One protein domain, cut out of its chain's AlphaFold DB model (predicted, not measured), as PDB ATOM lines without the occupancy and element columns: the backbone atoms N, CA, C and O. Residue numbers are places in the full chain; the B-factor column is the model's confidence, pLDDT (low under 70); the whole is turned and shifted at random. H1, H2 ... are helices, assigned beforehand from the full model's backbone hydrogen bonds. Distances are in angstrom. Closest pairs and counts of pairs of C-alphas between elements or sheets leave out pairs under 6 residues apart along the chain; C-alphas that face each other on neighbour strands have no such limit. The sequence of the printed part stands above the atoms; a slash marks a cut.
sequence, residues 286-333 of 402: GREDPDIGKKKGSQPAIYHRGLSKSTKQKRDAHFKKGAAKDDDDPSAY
ATOM      1  N   GLY A 286      33.131 -39.452  -3.785       54.47
ATOM      2  CA  GLY A 286      32.932 -40.451  -4.847       54.47
ATOM      3  C   GLY A 286      32.325 -41.776  -4.351       54.47
ATOM      4  O   GLY A 286      32.501 -42.809  -4.993       54.47
ATOM      5  N   ARG A 287      31.630 -41.774  -3.202       53.72
ATOM      6  CA  ARG A 287      31.089 -42.993  -2.583       53.72
ATOM      7  C   ARG A 287      30.116 -43.703  -3.524       53.72
ATOM      8  O   ARG A 287      29.062 -43.168  -3.885       53.72
ATOM      9  N   GLU A 288      30.440 -44.946  -3.852       58.75
ATOM     10  CA  GLU A 288      29.528 -45.866  -4.521       58.75
ATOM     11  C   GLU A 288      28.496 -46.419  -3.525       58.75
ATOM     12  O   GLU A 288      28.786 -46.634  -2.345       58.75
ATOM     13  N   ASP A 289      27.262 -46.634  -3.983       57.38
ATOM     14  CA  ASP A 289      26.207 -47.211  -3.143       57.38
ATOM     15  C   ASP A 289      26.565 -48.671  -2.787       57.38
ATOM     16  O   ASP A 289      26.835 -49.451  -3.706       57.38
ATOM     17  N   PRO A 290      26.528 -49.098  -1.507       61.31
ATOM     18  CA  PRO A 290      26.856 -50.472  -1.108       61.31
ATOM     19  C   PRO A 290      26.039 -51.551  -1.836       61.31
ATOM     20  O   PRO A 290      26.510 -52.675  -2.015       61.31
ATOM     21  N   ASP A 291      24.819 -51.219  -2.276       61.09
ATOM     22  CA  ASP A 291      23.924 -52.136  -2.986       61.09
ATOM     23  C   ASP A 291      24.277 -52.321  -4.478       61.09
ATOM     24  O   ASP A 291      23.718 -53.213  -5.130       61.09
ATOM     25  N   ILE A 292      25.170 -51.487  -5.032       58.50
ATOM     26  CA  ILE A 292      25.506 -51.431  -6.471       58.50
ATOM     27  C   ILE A 292      27.027 -51.459  -6.721       58.50
ATOM     28  O   ILE A 292      27.455 -51.936  -7.771       58.50
ATOM     29  N   GLY A 293      27.844 -51.051  -5.745       53.12
ATOM     30  CA  GLY A 293      29.287 -50.788  -5.869       53.12
ATOM     31  C   GLY A 293      30.202 -51.990  -6.132       53.12
ATOM     32  O   GLY A 293      31.418 -51.877  -6.080       53.12
ATOM     33  N   LYS A 294      29.648 -53.174  -6.422       55.94
ATOM     34  CA  LYS A 294      30.417 -54.325  -6.938       55.94
ATOM     35  C   LYS A 294      30.365 -54.446  -8.466       55.94
ATOM     36  O   LYS A 294      30.911 -55.398  -9.020       55.94
ATOM     37  N   LYS A 295      29.678 -53.536  -9.165       56.66
ATOM     38  CA  LYS A 295      29.495 -53.583 -10.623       56.66
ATOM     39  C   LYS A 295      30.325 -52.495 -11.300       56.66
ATOM     40  O   LYS A 295      29.982 -51.330 -11.188       56.66
ATOM     41  N   LYS A 296      31.339 -52.872 -12.088       48.19
ATOM     42  CA  LYS A 296      32.184 -51.947 -12.872       48.19
ATOM     43  C   LYS A 296      31.337 -50.874 -13.593       48.19
ATOM     44  O   LYS A 296      30.421 -51.223 -14.344       48.19
ATOM     45  N   GLY A 297      31.635 -49.597 -13.338       54.81
ATOM     46  CA  GLY A 297      30.915 -48.444 -13.900       54.81
ATOM     47  C   GLY A 297      29.632 -48.039 -13.156       54.81
ATOM     48  O   GLY A 297      28.704 -47.554 -13.798       54.81
ATOM     49  N   SER A 298      29.537 -48.293 -11.845       60.25
ATOM     50  CA  SER A 298      28.452 -47.819 -10.969       60.25
ATOM     51  C   SER A 298      28.420 -46.291 -10.898       60.25
ATOM     52  O   SER A 298      29.458 -45.642 -10.787       60.25
ATOM     53  N   GLN A 299      27.223 -45.701 -10.929       64.19
ATOM     54  CA  GLN A 299      27.059 -44.264 -10.698       64.19
ATOM     55  C   GLN A 299      27.189 -43.908  -9.201       64.19
ATOM     56  O   GLN A 299      26.934 -44.763  -8.345       64.19
ATOM     57  N   PRO A 300      27.535 -42.648  -8.860       65.31
ATOM     58  CA  PRO A 300      27.625 -42.188  -7.474       65.31
ATOM     59  C   PRO A 300      26.349 -42.458  -6.665       65.31
ATOM     60  O   PRO A 300      25.234 -42.347  -7.188       65.31
ATOM     61  N   ALA A 301      26.490 -42.735  -5.362       64.44
ATOM     62  CA  ALA A 301      25.376 -43.125  -4.487       64.44
ATOM     63  C   ALA A 301      24.203 -42.125  -4.460       64.44
ATOM     64  O   ALA A 301      23.060 -42.497  -4.183       64.44
ATOM     65  N   ILE A 302      24.454 -40.852  -4.785       64.75
ATOM     66  CA  ILE A 302      23.433 -39.801  -4.802       64.75
ATOM     67  C   ILE A 302      22.302 -40.076  -5.808       64.75
ATOM     68  O   ILE A 302      21.144 -39.805  -5.493       64.75
ATOM     69  N   TYR A 303      22.597 -40.695  -6.960       64.44
ATOM     70  CA  TYR A 303      21.604 -41.023  -7.999       64.44
ATOM     71  C   TYR A 303      20.682 -42.191  -7.623       64.44
ATOM     72  O   TYR A 303      19.733 -42.501  -8.346       64.44
ATOM     73  N   HIS A 304      20.960 -42.837  -6.489       67.56
ATOM     74  CA  HIS A 304      20.257 -44.009  -5.982       67.56
ATOM     75  C   HIS A 304      19.637 -43.776  -4.590       67.56
ATOM     76  O   HIS A 304      18.988 -44.670  -4.037       67.56
ATOM     77  N   ARG A 305      19.793 -42.567  -4.028       68.94
ATOM     78  CA  ARG A 305      19.329 -42.203  -2.683       68.94
ATOM     79  C   ARG A 305      17.800 -42.251  -2.588       68.94
ATOM     80  O   ARG A 305      17.100 -41.662  -3.399       68.94
ATOM     81  N   GLY A 306      17.285 -42.937  -1.565       70.56
ATOM     82  CA  GLY A 306      15.843 -43.045  -1.297       70.56
ATOM     83  C   GLY A 306      15.095 -44.094  -2.132       70.56
ATOM     84  O   GLY A 306      13.896 -44.267  -1.937       70.56
ATOM     85  N   LEU A 307      15.779 -44.822  -3.022       75.25
ATOM     86  CA  LEU A 307      15.190 -45.907  -3.814       75.25
ATOM     87  C   LEU A 307      15.395 -47.269  -3.138       75.25
ATOM     88  O   LEU A 307      16.412 -47.515  -2.491       75.25
ATOM     89  N   SER A 308      14.447 -48.191  -3.327       80.31
ATOM     90  CA  SER A 308      14.595 -49.576  -2.869       80.31
ATOM     91  C   SER A 308      15.700 -50.305  -3.643       80.31
ATOM     92  O   SER A 308      15.981 -49.996  -4.804       80.31
ATOM     93  N   LYS A 309      16.309 -51.324  -3.026       78.25
ATOM     94  CA  LYS A 309      17.420 -52.104  -3.603       78.25
ATOM     95  C   LYS A 309      17.129 -52.645  -5.011       78.25
ATOM     96  O   LYS A 309      17.991 -52.591  -5.887       78.25
ATOM     97  N   SER A 310      15.911 -53.127  -5.256       78.38
ATOM     98  CA  SER A 310      15.498 -53.631  -6.572       78.38
ATOM     99  C   SER A 310      15.390 -52.515  -7.620       78.38
ATOM    100  O   SER A 310      15.799 -52.704  -8.766       78.38
ATOM    101  N   THR A 311      14.904 -51.333  -7.235       82.00
ATOM    102  CA  THR A 311      14.818 -50.158  -8.116       82.00
ATOM    103  C   THR A 311      16.198 -49.595  -8.430       82.00
ATOM    104  O   THR A 311      16.478 -49.294  -9.587       82.00
ATOM    105  N   LYS A 312      17.098 -49.546  -7.440       80.81
ATOM    106  CA  LYS A 312      18.503 -49.157  -7.624       80.81
ATOM    107  C   LYS A 312      19.201 -49.994  -8.702       80.81
ATOM    108  O   LYS A 312      19.812 -49.441  -9.611       80.81
ATOM    109  N   GLN A 313      19.044 -51.320  -8.655       79.56
ATOM    110  CA  GLN A 313      19.641 -52.234  -9.636       79.56
ATOM    111  C   GLN A 313      19.047 -52.079 -11.043       79.56
ATOM    112  O   GLN A 313      19.787 -52.123 -12.026       79.56
ATOM    113  N   LYS A 314      17.727 -51.875 -11.150       82.12
ATOM    114  CA  LYS A 314      17.056 -51.604 -12.435       82.12
ATOM    115  C   LYS A 314      17.497 -50.266 -13.029       82.12
ATOM    116  O   LYS A 314      17.666 -50.163 -14.240       82.12
ATOM    117  N   ARG A 315      17.705 -49.259 -12.178       81.19
ATOM    118  CA  ARG A 315      18.182 -47.927 -12.555       81.19
ATOM    119  C   ARG A 315      19.627 -47.955 -13.066       81.19
ATOM    120  O   ARG A 315      19.894 -47.398 -14.121       81.19
ATOM    121  N   ASP A 316      20.520 -48.684 -12.396       78.56
ATOM    122  CA  ASP A 316      21.900 -48.911 -12.869       78.56
ATOM    123  C   ASP A 316      21.926 -49.607 -14.244       78.56
ATOM    124  O   ASP A 316      22.610 -49.163 -15.166       78.56
ATOM    125  N   ALA A 317      21.107 -50.650 -14.432       81.44
ATOM    126  CA  ALA A 317      20.982 -51.335 -15.721       81.44
ATOM    127  C   ALA A 317      20.410 -50.425 -16.827       81.44
ATOM    128  O   ALA A 317      20.848 -50.502 -17.976       81.44
ATOM    129  N   HIS A 318      19.458 -49.549 -16.483       83.12
ATOM    130  CA  HIS A 318      18.900 -48.558 -17.403       83.12
ATOM    131  C   HIS A 318      19.982 -47.600 -17.912       83.12
ATOM    132  O   HIS A 318      20.099 -47.397 -19.118       83.12
ATOM    133  N   PHE A 319      20.816 -47.070 -17.015       80.88
ATOM    134  CA  PHE A 319      21.891 -46.160 -17.399       80.88
ATOM    135  C   PHE A 319      23.002 -46.840 -18.201       80.88
ATOM    136  O   PHE A 319      23.449 -46.272 -19.192       80.88
ATOM    137  N   LYS A 320      23.384 -48.078 -17.866       80.50
ATOM    138  CA  LYS A 320      24.353 -48.852 -18.669       80.50
ATOM    139  C   LYS A 320      23.859 -49.125 -20.087       80.50
ATOM    140  O   LYS A 320      24.642 -49.075 -21.026       80.50
ATOM    141  N   LYS A 321      22.559 -49.381 -20.249       81.25
ATOM    142  CA  LYS A 321      21.939 -49.554 -21.569       81.25
ATOM    143  C   LYS A 321      21.834 -48.235 -22.339       81.25
ATOM    144  O   LYS A 321      21.932 -48.250 -23.559       81.25
ATOM    145  N   GLY A 322      21.607 -47.121 -21.640       76.00
ATOM    146  CA  GLY A 322      21.568 -45.781 -22.229       76.00
ATOM    147  C   GLY A 322      22.939 -45.286 -22.686       76.00
ATOM    148  O   GLY A 322      23.029 -44.700 -23.751       76.00
ATOM    149  N   ALA A 323      24.005 -45.602 -21.946       76.06
ATOM    150  CA  ALA A 323      25.377 -45.193 -22.266       76.06
ATOM    151  C   ALA A 323      25.922 -45.764 -23.592       76.06
ATOM    152  O   ALA A 323      26.939 -45.294 -24.082       76.06
ATOM    153  N   ALA A 324      25.271 -46.789 -24.149       77.19
ATOM    154  CA  ALA A 324      25.623 -47.389 -25.435       77.19
ATOM    155  C   ALA A 324      24.809 -46.825 -26.617       77.19
ATOM    156  O   ALA A 324      24.886 -47.375 -27.712       77.19
ATOM    157  N   LYS A 325      23.977 -45.802 -26.391       79.00
ATOM    158  CA  LYS A 325      23.142 -45.170 -27.419       79.00
ATOM    159  C   LYS A 325      23.718 -43.820 -27.826       79.00
ATOM    160  O   LYS A 325      24.316 -43.147 -26.995       79.00
ATOM    161  N   ASP A 326      23.471 -43.434 -29.073       76.12
ATOM    162  CA  ASP A 326      23.828 -42.113 -29.585       76.12
ATOM    163  C   ASP A 326      22.943 -41.015 -28.977       76.12
ATOM    164  O   ASP A 326      21.757 -41.232 -28.705       76.12
ATOM    165  N   ASP A 327      23.512 -39.819 -28.812       70.31
ATOM    166  CA  ASP A 327      22.841 -38.660 -28.205       70.31
ATOM    167  C   ASP A 327      21.598 -38.200 -28.989       70.31
ATOM    168  O   ASP A 327      20.689 -37.595 -28.412       70.31
ATOM    169  N   ASP A 328      21.534 -38.526 -30.281       74.31
ATOM    170  CA  ASP A 328      20.430 -38.183 -31.181       74.31
ATOM    171  C   ASP A 328      19.286 -39.217 -31.172       74.31
ATOM    172  O   ASP A 328      18.242 -38.979 -31.781       74.31
ATOM    173  N   ASP A 329      19.429 -40.355 -30.475       76.06
ATOM    174  CA  ASP A 329      18.366 -41.362 -30.355       76.06
ATOM    175  C   ASP A 329      17.325 -40.924 -29.298       76.06
ATOM    176  O   ASP A 329      17.606 -40.940 -28.092       76.06
ATOM    177  N   PRO A 330      16.065 -40.624 -29.681       74.12
ATOM    178  CA  PRO A 330      15.018 -40.234 -28.732       74.12
ATOM    179  C   PRO A 330      14.755 -41.292 -27.649       74.12
ATOM    180  O   PRO A 330      14.237 -40.993 -26.570       74.12
ATOM    181  N   SER A 331      15.110 -42.552 -27.914       73.94
ATOM    182  CA  SER A 331      14.962 -43.667 -26.988       73.94
ATOM    183  C   SER A 331      16.022 -43.701 -25.873       73.94
ATOM    184  O   SER A 331      15.901 -44.536 -24.963       73.94
ATOM    185  N   ALA A 332      17.032 -42.824 -25.917       73.56
ATOM    186  CA  ALA A 332      18.025 -42.619 -24.859       73.56
ATOM    187  C   ALA A 332      17.475 -41.809 -23.667       73.56
ATOM    188  O   ALA A 332      17.898 -42.018 -22.532       73.56
ATOM    189  N   TYR A 333      16.454 -40.972 -23.888       71.75
ATOM    190  CA  TYR A 333      15.917 -40.026 -22.895       71.75
ATOM    191  C   TYR A 333      14.688 -40.536 -22.131       71.75
ATOM    192  O   TYR A 333      13.870 -39.758 -21.632       71.75
TER     193      TYR A 333
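What this domain is: This is residues 286 to 333 of the 402 residues of an uncharacterized protein of Marinovum sp (UniProt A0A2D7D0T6). There is little regular structure: one helix, H2, runs along the length of an elongated model, with an unnamed looped stretch, residues 286 to 300, and the short helix H1 near its first end, and a hooked tail, residues 323 to 333, past its last end. The printed part has 48 residues with two named helices, H1 then H2, and no named strand; the class is all helix, with 18 residues in named elements. It is only just compact, close to loose, with a radius of gyration of the C-alphas of 11.5 A and spans of 33 by 19 by 15 A.

Where its parts are: The printed part begins at Gly 286, C-alpha (32.932, -40.451, -4.847). H1 holds residues 301 to 304, 5.4 A long. H2 holds residues 309 to 322, 20.1 A from C-alpha 309 at (17.420, -52.104, -3.603) to C-alpha 322 at (21.568, -45.781, -22.229).

How they stand to each other: H1 and H2 are close but not clearly touching; their closest C-alphas, of His 304 and Lys 312, are 5.7 A apart. In H2 every O i to N i+4 pair is within hydrogen-bond range; H1 is too short for such a pair.

The domain as a whole: The C-alphas farthest apart, of Pro 290 and Asp 328, are 33.1 A apart. The printed part has no cut, and the H1 to H2 link is tight. Residues 286 to 305 have pLDDT under 70.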